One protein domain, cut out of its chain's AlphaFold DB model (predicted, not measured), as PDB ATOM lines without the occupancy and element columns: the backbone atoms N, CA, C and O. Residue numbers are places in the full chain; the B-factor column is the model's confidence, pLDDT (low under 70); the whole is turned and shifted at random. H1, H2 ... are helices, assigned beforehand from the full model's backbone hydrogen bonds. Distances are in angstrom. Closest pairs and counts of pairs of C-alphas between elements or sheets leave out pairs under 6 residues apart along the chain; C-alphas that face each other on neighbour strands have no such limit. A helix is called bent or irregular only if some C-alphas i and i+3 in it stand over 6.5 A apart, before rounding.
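This is residues 2 to 89 of the 386 residues of the protein "Integrase catalytic domain-containing protein" of Methylobacterium radiotolerans (UniProt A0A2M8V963). What shape comes first? The long helix H2 has the short H3 folded back beside its last part as a hairpin, while H1 and H4, crossing each other, pack on its first part. H5 lies apart, beyond H4. What is the make-up? The printed part has 88 residues with five named helices, H1 to H5 along the chain, and no named strand: all helix. It is compact, with a radius of gyration of the C-alphas of 13.2 A, and spans 37 by 36 by 23 A.

Where do the first helices run? H1, residues 2 to 13, begins at C-alpha 2 (313.809, 310.350, 391.274) and is 16.4 A long; H2, residues 32 to 50, is 26.9 A long. And the rest? H3 is residues 55 to 61, 9.8 A, and H4 is residues 65 to 83, 15.3 A, irregular with C-alphas 77 and 80 9.3 A apart and a kink of 124 degrees near residue 77. H5, residues 86 to 89, 5.0 A, ends at C-alpha 89 (317.694, 299.057, 376.842).

What touches the hub, H2? Residues 7 to 12 of H1 touch its residues 32 to 39, closest at the C-alphas of Val 11 and Arg 35, 5.3 A; this hairpin has a shallow tilt of 34.9 degrees, only just short of steep, opposite ways. H3 touches residues 43 to 50 of H2, closest at the C-alphas of Ala 47 and Ala 58, 4.0 A, a hairpin at a shallow tilt of 6 degrees, opposite ways. Residues 65 to 72 of H4 touch its residues 32 to 40, closest at the C-alphas of Gly 37 and Gln 65, 5.0 A. How do H1 and H4 meet? They touch, about perpendicular at 84 degrees, closest at the C-alphas of Ala 8 and Ala 72, 4.7 A. How are the backbones? In H1, H2 and H3 every O i to N i+4 pair is within hydrogen-bond range, in H4 11 of 15, and H5 is too short for such a pair.

How large is it? The two C-alphas farthest apart, those of Ala 52 and Glu 77, are 37.8 A apart. Are there cuts or long links? The printed part has no cut, and the link from H1 to H2, 18 residues, is long. Where is confidence low? The pLDDT is under 70 at residue 2, residues 17 to 18, residues 77 to 78, residue 81 and residues 85 to 89.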
ATOM      1  N   ASN A   2     313.257 309.901 389.986       65.56
ATOM      2  CA  ASN A   2     313.809 310.350 391.274       65.56
ATOM      3  C   ASN A   2     313.396 309.501 392.513       65.56
ATOM      4  O   ASN A   2     314.252 309.060 393.269       65.56
ATOM      5  N   ARG A   3     312.112 309.133 392.673       76.38
ATOM      6  CA  ARG A   3     311.644 308.362 393.854       76.38
ATOM      7  C   ARG A   3     312.113 306.901 393.892       76.38
ATOM      8  O   ARG A   3     312.576 306.425 394.917       76.38
ATOM      9  N   LYS A   4     312.073 306.211 392.744       81.94
ATOM     10  CA  LYS A   4     312.520 304.810 392.607       81.94
ATOM     11  C   LYS A   4     313.979 304.620 393.037       81.94
ATOM     12  O   LYS A   4     314.305 303.566 393.575       81.94
ATOM     13  N   LEU A   5     314.830 305.601 392.736       81.56
ATOM     14  CA  LEU A   5     316.233 305.602 393.139       81.56
ATOM     15  C   LEU A   5     316.358 305.826 394.650       81.56
ATOM     16  O   LEU A   5     317.002 305.011 395.300       81.56
ATOM     17  N   ARG A   6     315.661 306.827 395.206       83.81
ATOM     18  CA  ARG A   6     315.656 307.103 396.653       83.81
ATOM     19  C   ARG A   6     315.222 305.910 397.496       83.81
ATOM     20  O   ARG A   6     315.930 305.537 398.422       83.81
ATOM     21  N   ASP A   7     314.111 305.264 397.141       88.88
ATOM     22  CA  ASP A   7     313.617 304.105 397.895       88.88
ATOM     23  C   ASP A   7     314.619 302.936 397.841       88.88
ATOM     24  O   ASP A   7     314.814 302.221 398.822       88.88
ATOM     25  N   ALA A   8     315.282 302.743 396.694       88.19
ATOM     26  CA  ALA A   8     316.304 301.713 396.537       88.19
ATOM     27  C   ALA A   8     317.597 302.051 397.300       88.19
ATOM     28  O   ALA A   8     318.189 301.149 397.887       88.19
ATOM     29  N   GLN A   9     318.017 303.322 397.318       87.00
ATOM     30  CA  GLN A   9     319.178 303.812 398.070       87.00
ATOM     31  C   GLN A   9     318.970 303.665 399.578       87.00
ATOM     32  O   GLN A   9     319.860 303.167 400.261       87.00
ATOM     33  N   GLU A  10     317.791 304.025 400.093       87.88
ATOM     34  CA  GLU A  10     317.482 303.913 401.523       87.88
ATOM     35  C   GLU A  10     317.531 302.453 401.993       87.88
ATOM     36  O   GLU A  10     318.115 302.146 403.031       87.88
ATOM     37  N   VAL A  11     317.010 301.523 401.186       90.50
ATOM     38  CA  VAL A  11     317.109 300.085 401.470       90.50
ATOM     39  C   VAL A  11     318.558 299.590 401.345       90.50
ATOM     40  O   VAL A  11     319.035 298.882 402.234       90.50
ATOM     41  N   ALA A  12     319.267 299.967 400.276       85.56
ATOM     42  CA  ALA A  12     320.632 299.518 399.991       85.56
ATOM     43  C   ALA A  12     321.643 299.981 401.048       85.56
ATOM     44  O   ALA A  12     322.405 299.173 401.581       85.56
ATOM     45  N   TYR A  13     321.627 301.270 401.374       85.62
ATOM     46  CA  TYR A  13     322.625 301.909 402.229       85.62
ATOM     47  C   TYR A  13     322.161 302.090 403.674       85.62
ATOM     48  O   TYR A  13     322.968 302.457 404.521       85.62
ATOM     49  N   GLY A  14     320.885 301.831 403.972       81.31
ATOM     50  CA  GLY A  14     320.317 302.013 405.310       81.31
ATOM     51  C   GLY A  14     320.063 303.478 405.692       81.31
ATOM     52  O   GLY A  14     319.712 303.776 406.835       81.31
ATOM     53  N   LYS A  15     320.257 304.405 404.749       80.81
ATOM     54  CA  LYS A  15     320.114 305.847 404.950       80.81
ATOM     55  C   LYS A  15     319.548 306.518 403.706       80.81
ATOM     56  O   LYS A  15     319.849 306.107 402.584       80.81
ATOM     57  N   ALA A  16     318.730 307.543 403.917       73.19
ATOM     58  CA  ALA A  16     318.279 308.420 402.843       73.19
ATOM     59  C   ALA A  16     319.455 309.252 402.293       73.19
ATOM     60  O   ALA A  16     320.473 309.406 402.966       73.19
ATOM     61  N   GLU A  17     319.294 309.783 401.078       63.28
ATOM     62  CA  GLU A  17     320.332 310.510 400.321       63.28
ATOM     63  C   GLU A  17     320.961 311.678 401.115       63.28
ATOM     64  O   GLU A  17     322.156 311.918 400.983       63.28
ATOM     65  N   ASP A  18     320.199 312.287 402.035       67.12
ATOM     66  CA  ASP A  18     320.600 313.455 402.834       67.12
ATOM     67  C   ASP A  18     320.722 313.173 404.353       67.12
ATOM     68  O   ASP A  18     320.757 314.101 405.160       67.12
ATOM     69  N   ALA A  19     320.736 311.904 404.785       71.75
ATOM     70  CA  ALA A  19     320.744 311.543 406.208       71.75
ATOM     71  C   ALA A  19     322.131 311.091 406.704       71.75
ATOM     72  O   ALA A  19     322.724 310.154 406.164       71.75
ATOM     73  N   GLU A  20     322.621 311.703 407.787       71.38
ATOM     74  CA  GLU A  20     323.880 311.305 408.443       71.38
ATOM     75  C   GLU A  20     323.732 310.065 409.338       71.38
ATOM     76  O   GLU A  20     324.703 309.344 409.569       71.38
ATOM     77  N   VAL A  21     322.515 309.784 409.811       79.38
ATOM     78  CA  VAL A  21     322.226 308.707 410.765       79.38
ATOM     79  C   VAL A  21     321.329 307.651 410.121       79.38
ATOM     80  O   VAL A  21     320.407 307.971 409.367       79.38
ATOM     81  N   PHE A  22     321.586 306.380 410.433       80.94
ATOM     82  CA  PHE A  22     320.713 305.277 410.037       80.94
ATOM     83  C   PHE A  22     319.329 305.437 410.663       80.94
ATOM     84  O   PHE A  22     319.194 305.738 411.852       80.94
ATOM     85  N   ARG A  23     318.285 305.173 409.879       77.88
ATOM     86  CA  ARG A  23     316.926 305.101 410.422       77.88
ATOM     87  C   ARG A  23     316.777 303.885 411.353       77.88
ATOM     88  O   ARG A  23     317.461 302.876 411.154       77.88
ATOM     89  N   PRO A  24     315.875 303.933 412.351       80.44
ATOM     90  CA  PRO A  24     315.566 302.774 413.187       80.44
ATOM     91  C   PRO A  24     315.198 301.556 412.327       80.44
ATOM     92  O   PRO A  24     314.340 301.653 411.454       80.44
ATOM     93  N   GLY A  25     315.876 300.422 412.532       81.44
ATOM     94  CA  GLY A  25     315.698 299.215 411.708       81.44
ATOM     95  C   GLY A  25     316.443 299.217 410.362       81.44
ATOM     96  O   GLY A  25     316.287 298.287 409.576       81.44
ATOM     97  N   TYR A  26     317.271 300.230 410.087       87.62
ATOM     98  CA  TYR A  26     318.101 300.328 408.878       87.62
ATOM     99  C   TYR A  26     319.608 300.331 409.166       87.62
ATOM    100  O   TYR A  26     320.408 300.425 408.236       87.62
ATOM    101  N   GLY A  27     320.001 300.171 410.435       80.81
ATOM    102  CA  GLY A  27     321.400 300.122 410.862       80.81
ATOM    103  C   GLY A  27     322.226 299.027 410.167       80.81
ATOM    104  O   GLY A  27     321.649 298.089 409.596       80.81
ATOM    105  N   PRO A  28     323.567 299.128 410.190       76.81
ATOM    106  CA  PRO A  28     324.488 298.231 409.482       76.81
ATOM    107  C   PRO A  28     324.289 296.740 409.805       76.81
ATOM    108  O   PRO A  28     324.449 295.901 408.923       76.81
ATOM    109  N   GLU A  29     323.829 296.420 411.010       83.69
ATOM    110  CA  GLU A  29     323.507 295.061 411.484       83.69
ATOM    111  C   GLU A  29     322.193 294.495 410.910       83.69
ATOM    112  O   GLU A  29     321.921 293.296 411.009       83.69
ATOM    113  N   THR A  30     321.372 295.328 410.270       88.06
ATOM    114  CA  THR A  30     320.092 294.898 409.704       88.06
ATOM    115  C   THR A  30     320.262 294.347 408.292       88.06
ATOM    116  O   THR A  30     320.826 294.998 407.413       88.06
ATOM    117  N   ARG A  31     319.714 293.153 408.037       90.38
ATOM    118  CA  ARG A  31     319.763 292.517 406.713       90.38
ATOM    119  C   ARG A  31     318.991 293.333 405.673       90.38
ATOM    120  O   ARG A  31     317.913 293.857 405.950       90.38
ATOM    121  N   LEU A  32     319.486 293.330 404.435       87.75
ATOM    122  CA  LEU A  32     318.874 294.023 403.293       87.75
ATOM    123  C   LEU A  32     317.397 293.641 403.081       87.75
ATOM    124  O   LEU A  32     316.559 294.495 402.805       87.75
ATOM    125  N   TRP A  33     317.066 292.358 403.260       92.19
ATOM    126  CA  TRP A  33     315.692 291.853 403.176       92.19
ATOM    127  C   TRP A  33     314.758 292.507 404.201       92.19
ATOM    128  O   TRP A  33     313.635 292.882 403.864       92.19
ATOM    129  N   THR A  34     315.232 292.690 405.433       91.75
ATOM    130  CA  THR A  34     314.477 293.328 406.517       91.75
ATOM    131  C   THR A  34     314.228 294.804 406.213       91.75
ATOM    132  O   THR A  34     313.090 295.257 406.298       91.75
ATOM    133  N   ARG A  35     315.251 295.528 405.738       92.81
ATOM    134  CA  ARG A  35     315.119 296.932 405.298       92.81
ATOM    135  C   ARG A  35     314.112 297.089 404.156       92.81
ATOM    136  O   ARG A  35     313.320 298.029 404.141       92.81
ATOM    137  N   ALA A  36     314.110 296.150 403.207       93.88
ATOM    138  CA  ALA A  36     313.143 296.131 402.111       93.88
ATOM    139  C   ALA A  36     311.706 295.894 402.601       93.88
ATOM    140  O   ALA A  36     310.771 296.419 401.999       93.88
ATOM    141  N   GLY A  37     311.534 295.112 403.672       93.62
ATOM    142  CA  GLY A  37     310.239 294.869 404.311       93.62
ATOM    143  C   GLY A  37     309.688 296.135 404.956       93.62
ATOM    144  O   GLY A  37     308.603 296.571 404.586       93.62
ATOM    145  N   LEU A  38     310.493 296.779 405.808       93.31
ATOM    146  CA  LEU A  38     310.140 298.046 406.460       93.31
ATOM    147  C   LEU A  38     309.751 299.122 405.439       93.31
ATOM    148  O   LEU A  38     308.729 299.787 405.586       93.31
ATOM    149  N   LYS A  39     310.517 299.245 404.344       92.81
ATOM    150  CA  LYS A  39     310.211 300.243 403.313       92.81
ATOM    151  C   LYS A  39     308.946 299.892 402.528       92.81
ATOM    152  O   LYS A  39     308.206 300.792 402.147       92.81
ATOM    153  N   ALA A  40     308.692 298.610 402.263       93.75
ATOM    154  CA  ALA A  40     307.468 298.188 401.584       93.75
ATOM    155  C   ALA A  40     306.227 298.504 402.427       93.75
ATOM    156  O   ALA A  40     305.236 298.982 401.888       93.75
ATOM    157  N   GLU A  41     306.290 298.248 403.731       93.25
ATOM    158  CA  GLU A  41     305.206 298.540 404.669       93.25
ATOM    159  C   GLU A  41     304.915 300.044 404.730       93.25
ATOM    160  O   GLU A  41     303.780 300.446 404.489       93.25
ATOM    161  N   GLU A  42     305.954 300.875 404.887       92.06
ATOM    162  CA  GLU A  42     305.844 302.342 404.863       92.06
ATOM    163  C   GLU A  42     305.159 302.848 403.580       92.06
ATOM    164  O   GLU A  42     304.233 303.658 403.627       92.06
ATOM    165  N   LEU A  43     305.601 302.366 402.412       92.31
ATOM    166  CA  LEU A  43     305.059 302.819 401.131       92.31
ATOM    167  C   LEU A  43     303.623 302.338 400.899       92.31
ATOM    168  O   LEU A  43     302.845 303.070 400.291       92.31
ATOM    169  N   ASN A  44     303.265 301.141 401.368       92.38
ATOM    170  CA  ASN A  44     301.898 300.635 401.255       92.38
ATOM    171  C   ASN A  44     300.947 301.370 402.209       92.38
ATOM    172  O   ASN A  44     299.864 301.747 401.776       92.38
ATOM    173  N   GLN A  45     301.372 301.674 403.439       92.81
ATOM    174  CA  GLN A  45     300.581 302.484 404.369       92.81
ATOM    175  C   GLN A  45     300.326 303.890 403.806       92.81
ATOM    176  O   GLN A  45     299.188 304.354 403.766       92.81
ATOM    177  N   LEU A  46     301.366 304.538 403.269       91.38
ATOM    178  CA  LEU A  46     301.219 305.834 402.606       91.38
ATOM    179  C   LEU A  46     300.331 305.747 401.352       91.38
ATOM    180  O   LEU A  46     299.649 306.711 401.005       91.38
ATOM    181  N   ALA A  47     300.350 304.616 400.642       91.06
ATOM    182  CA  ALA A  47     299.451 304.397 399.517       91.06
ATOM    183  C   ALA A  47     297.989 304.338 399.977       91.06
ATOM    184  O   ALA A  47     297.157 305.002 399.364       91.06
ATOM    185  N   ASP A  48     297.698 303.618 401.063       92.88
ATOM    186  CA  ASP A  48     296.346 303.494 401.616       92.88
ATOM    187  C   ASP A  48     295.800 304.858 402.090       92.88
ATOM    188  O   ASP A  48     294.652 305.202 401.803       92.88
ATOM    189  N   GLU A  49     296.633 305.691 402.726       93.00
ATOM    190  CA  GLU A  49     296.265 307.060 403.135       93.00
ATOM    191  C   GLU A  49     295.949 307.978 401.939       93.00
ATOM    192  O   GLU A  49     295.072 308.845 402.001       93.00
ATOM    193  N   LEU A  50     296.669 307.796 400.830       91.56
ATOM    194  CA  LEU A  50     296.532 308.615 399.625       91.56
ATOM    195  C   LEU A  50     295.497 308.072 398.633       91.56
ATOM    196  O   LEU A  50     295.191 308.767 397.663       91.56
ATOM    197  N   GLU A  51     294.938 306.883 398.860       91.75
ATOM    198  CA  GLU A  51     294.028 306.188 397.939       91.75
ATOM    199  C   GLU A  51     292.821 307.067 397.560       91.75
ATOM    200  O   GLU A  51     292.484 307.200 396.384       91.75
ATOM    201  N   ALA A  52     292.219 307.737 398.550       87.75
ATOM    202  CA  ALA A  52     291.026 308.560 398.358       87.75
ATOM    203  C   ALA A  52     291.313 309.941 397.740       87.75
ATOM    204  O   ALA A  52     290.459 310.497 397.053       87.75
ATOM    205  N   SER A  53     292.494 310.519 397.987       92.56
ATOM    206  CA  SER A  53     292.819 311.897 397.582       92.56
ATOM    207  C   SER A  53     293.674 311.980 396.315       92.56
ATOM    208  O   SER A  53     293.536 312.924 395.536       92.56
ATOM    209  N   ARG A  54     294.580 311.015 396.103       90.00
ATOM    210  CA  ARG A  54     295.551 310.969 394.997       90.00
ATOM    211  C   ARG A  54     295.786 309.522 394.528       90.00
ATOM    212  O   ARG A  54     296.882 308.983 394.725       90.00
ATOM    213  N   PRO A  55     294.809 308.906 393.839       86.06
ATOM    214  CA  PRO A  55     294.860 307.493 393.457       86.06
ATOM    215  C   PRO A  55     296.050 307.138 392.548       86.06
ATOM    216  O   PRO A  55     296.660 306.080 392.708       86.06
ATOM    217  N   ASP A  56     296.461 308.032 391.643       85.94
ATOM    218  CA  ASP A  56     297.629 307.801 390.777       85.94
ATOM    219  C   ASP A  56     298.941 307.712 391.572       85.94
ATOM    220  O   ASP A  56     299.826 306.906 391.264       85.94
ATOM    221  N   VAL A  57     299.059 308.520 392.631       85.25
ATOM    222  CA  VAL A  57     300.224 308.509 393.520       85.25
ATOM    223  C   VAL A  57     300.204 307.251 394.382       85.25
ATOM    224  O   VAL A  57     301.226 306.567 394.442       85.25
ATOM    225  N   ALA A  58     299.054 306.894 394.960       85.06
ATOM    226  CA  ALA A  58     298.871 305.661 395.727       85.06
ATOM    227  C   ALA A  58     299.253 304.416 394.909       85.06
ATOM    228  O   ALA A  58     300.071 303.597 395.333       85.06
ATOM    229  N   LYS A  59     298.783 304.327 393.660       87.69
ATOM    230  CA  LYS A  59     299.143 303.233 392.749       87.69
ATOM    231  C   LYS A  59     300.647 303.153 392.477       87.69
ATOM    232  O   LYS A  59     301.192 302.059 392.366       87.69
ATOM    233  N   SER A  60     301.329 304.296 392.367       83.50
ATOM    234  CA  SER A  60     302.784 304.335 392.156       83.50
ATOM    235  C   SER A  60     303.597 303.907 393.387       83.50
ATOM    236  O   SER A  60     304.759 303.519 393.241       83.50
ATOM    237  N   LEU A  61     302.986 303.981 394.574       87.62
ATOM    238  CA  LEU A  61     303.591 303.655 395.862       87.62
ATOM    239  C   LEU A  61     303.484 302.181 396.228       87.62
ATOM    240  O   LEU A  61     304.402 301.651 396.853       87.62
ATOM    241  N   ARG A  62     302.408 301.512 395.797       90.19
ATOM    242  CA  ARG A  62     302.198 300.085 396.050       90.19
ATOM    243  C   ARG A  62     303.326 299.254 395.436       90.19
ATOM    244  O   ARG A  62     303.401 299.053 394.221       90.19
ATOM    245  N   ILE A  63     304.218 298.754 396.288       91.81
ATOM    246  CA  ILE A  63     305.393 297.984 395.883       91.81
ATOM    247  C   ILE A  63     305.655 296.841 396.863       91.81
ATOM    248  O   ILE A  63     305.523 296.984 398.076       91.81
ATOM    249  N   SER A  64     306.035 295.677 396.333       94.31
ATOM    250  CA  SER A  64     306.346 294.516 397.165       94.31
ATOM    251  C   SER A  64     307.760 294.585 397.744       94.31
ATOM    252  O   SER A  64     308.691 295.059 397.082       94.31
ATOM    253  N   GLN A  65     307.941 293.997 398.930       95.75
ATOM    254  CA  GLN A  65     309.252 293.779 399.555       95.75
ATOM    255  C   GLN A  65     310.247 293.147 398.576       95.75
ATOM    256  O   GLN A  65     311.368 293.623 398.428       95.75
ATOM    257  N   HIS A  66     309.819 292.124 397.832       92.69
ATOM    258  CA  HIS A  66     310.668 291.431 396.864       92.69
ATOM    259  C   HIS A  66     311.136 292.349 395.720       92.69
ATOM    260  O   HIS A  66     312.242 292.195 395.196       92.69
ATOM    261  N   THR A  67     310.312 293.325 395.323       91.25
ATOM    262  CA  THR A  67     310.687 294.307 394.298       91.25
ATOM    263  C   THR A  67     311.697 295.312 394.841       91.25
ATOM    264  O   THR A  67     312.646 295.647 394.131       91.25
ATOM    265  N   LEU A  68     311.514 295.784 396.077       93.38
ATOM    266  CA  LEU A  68     312.463 296.681 396.744       93.38
ATOM    267  C   LEU A  68     313.801 295.992 397.007       93.38
ATOM    268  O   LEU A  68     314.835 296.562 396.674       93.38
ATOM    269  N   TYR A  69     313.780 294.745 397.481       91.94
ATOM    270  CA  TYR A  69     314.975 293.924 397.650       91.94
ATOM    271  C   TYR A  69     315.735 293.782 396.328       91.94
ATOM    272  O   TYR A  69     316.892 294.176 396.246       91.94
ATOM    273  N   ARG A  70     315.058 293.346 395.253       91.12
ATOM    274  CA  ARG A  70     315.671 293.222 393.919       91.12
ATOM    275  C   ARG A  70     316.286 294.540 393.438       91.12
ATOM    276  O   ARG A  70     317.362 294.530 392.853       91.12
ATOM    277  N   ARG A  71     315.599 295.669 393.642       91.88
ATOM    278  CA  ARG A  71     316.098 297.000 393.259       91.88
ATOM    279  C   ARG A  71     317.334 297.392 394.066       91.88
ATOM    280  O   ARG A  71     318.290 297.878 393.476       91.88
ATOM    281  N   ALA A  72     317.320 297.176 395.377       89.19
ATOM    282  CA  ALA A  72     318.441 297.495 396.249       89.19
ATOM    283  C   ALA A  72     319.666 296.615 395.950       89.19
ATOM    284  O   ALA A  72     320.772 297.133 395.857       89.19
ATOM    285  N   THR A  73     319.469 295.316 395.703       83.50
ATOM    286  CA  THR A  73     320.533 294.407 395.247       83.50
ATOM    287  C   THR A  73     321.120 294.864 393.915       83.50
ATOM    288  O   THR A  73     322.326 295.054 393.819       83.50
ATOM    289  N   ALA A  74     320.273 295.150 392.918       77.38
ATOM    290  CA  ALA A  74     320.733 295.644 391.622       77.38
ATOM    291  C   ALA A  74     321.484 296.984 391.737       77.38
ATOM    292  O   ALA A  74     322.449 297.212 391.019       77.38
ATOM    293  N   LEU A  75     321.078 297.864 392.659       82.56
ATOM    294  CA  LEU A  75     321.787 299.113 392.937       82.56
ATOM    295  C   LEU A  75     323.169 298.872 393.567       82.56
ATOM    296  O   LEU A  75     324.113 299.573 393.217       82.56
ATOM    297  N   LEU A  76     323.304 297.901 394.474       74.12
ATOM    298  CA  LEU A  76     324.588 297.558 395.098       74.12
ATOM    299  C   LEU A  76     325.558 296.889 394.114       74.12
ATOM    300  O   LEU A  76     326.749 297.176 394.151       74.12
ATOM    301  N   GLU A  77     325.056 296.017 393.240       69.50
ATOM    302  CA  GLU A  77     325.874 295.263 392.278       69.50
ATOM    303  C   GLU A  77     326.242 296.087 391.041       69.50
ATOM    304  O   GLU A  77     327.354 296.003 390.521       69.50
ATOM    305  N   GLU A  78     325.297 296.883 390.544       65.31
ATOM    306  CA  GLU A  78     325.414 297.534 389.243       65.31
ATOM    307  C   GLU A  78     325.463 299.062 389.332       65.31
ATOM    308  O   GLU A  78     325.745 299.730 388.334       65.31
ATOM    309  N   GLY A  79     325.202 299.639 390.505       72.06
ATOM    310  CA  GLY A  79     324.955 301.068 390.649       72.06
ATOM    311  C   GLY A  79     323.590 301.473 390.070       72.06
ATOM    312  O   GLY A  79     322.735 300.626 389.789       72.06
ATOM    313  N   PRO A  80     323.347 302.779 389.848       73.31
ATOM    314  CA  PRO A  80     322.057 303.279 389.363       73.31
ATOM    315  C   PRO A  80     321.558 302.631 388.056       73.31
ATOM    316  O   PRO A  80     320.348 302.602 387.818       73.31
ATOM    317  N   ARG A  81     322.453 302.058 387.228       68.75
ATOM    318  CA  ARG A  81     322.089 301.354 385.982       68.75
ATOM    319  C   ARG A  81     321.202 300.129 386.227       68.75
ATOM    320  O   ARG A  81     320.307 299.882 385.425       68.75
ATOM    321  N   GLY A  82     321.384 299.416 387.344       73.62
ATOM    322  CA  GLY A  82     320.613 298.208 387.672       73.62
ATOM    323  C   GLY A  82     319.128 298.484 387.937       73.62
ATOM    324  O   GLY A  82     318.291 297.580 387.946       73.62
ATOM    325  N   LEU A  83     318.761 299.758 388.113       78.81
ATOM    326  CA  LEU A  83     317.376 300.197 388.271       78.81
ATOM    327  C   LEU A  83     316.688 300.520 386.938       78.81
ATOM    328  O   LEU A  83     315.482 300.798 386.937       78.81
ATOM    329  N   LEU A  84     317.404 300.502 385.814       70.38
ATOM    330  CA  LEU A  84     316.825 300.730 384.494       70.38
ATOM    331  C   LEU A  84     316.018 299.505 384.035       70.38
ATOM    332  O   LEU A  84     316.292 298.366 384.405       70.38
ATOM    333  N   ASP A  85     314.967 299.736 383.248       64.69
ATOM    334  CA  ASP A  85     314.194 298.639 382.661       64.69
ATOM    335  C   ASP A  85     314.974 298.046 381.483       64.69
ATOM    336  O   ASP A  85     315.073 298.669 380.426       64.69
ATOM    337  N   GLY A  86     315.503 296.832 381.652       49.44
ATOM    338  CA  GLY A  86     316.257 296.127 380.614       49.44
ATOM    339  C   GLY A  86     315.485 295.927 379.304       49.44
ATOM    340  O   GLY A  86     316.106 295.778 378.257       49.44
ATOM    341  N   ARG A  87     314.143 295.994 379.309       49.50
ATOM    342  CA  ARG A  87     313.334 295.962 378.073       49.50
ATOM    343  C   ARG A  87     313.485 297.236 377.249       49.50
ATOM    344  O   ARG A  87     313.421 297.170 376.030       49.50
ATOM    345  N   ARG A  88     313.698 298.378 377.908       42.69
ATOM    346  CA  ARG A  88     313.911 299.688 377.271       42.69
ATOM    347  C   ARG A  88     315.350 299.899 376.800       42.69
ATOM    348  O   ARG A  88     315.600 300.849 376.073       42.69
ATOM    349  N   ILE A  89     316.270 299.028 377.217       42.00
ATOM    350  CA  ILE A  89     317.694 299.057 376.842       42.00
ATOM    351  C   ILE A  89     318.015 297.982 375.781       42.00
ATOM    352  O   ILE A  89     319.101 297.969 375.208       42.00
TER     353      ILE A  89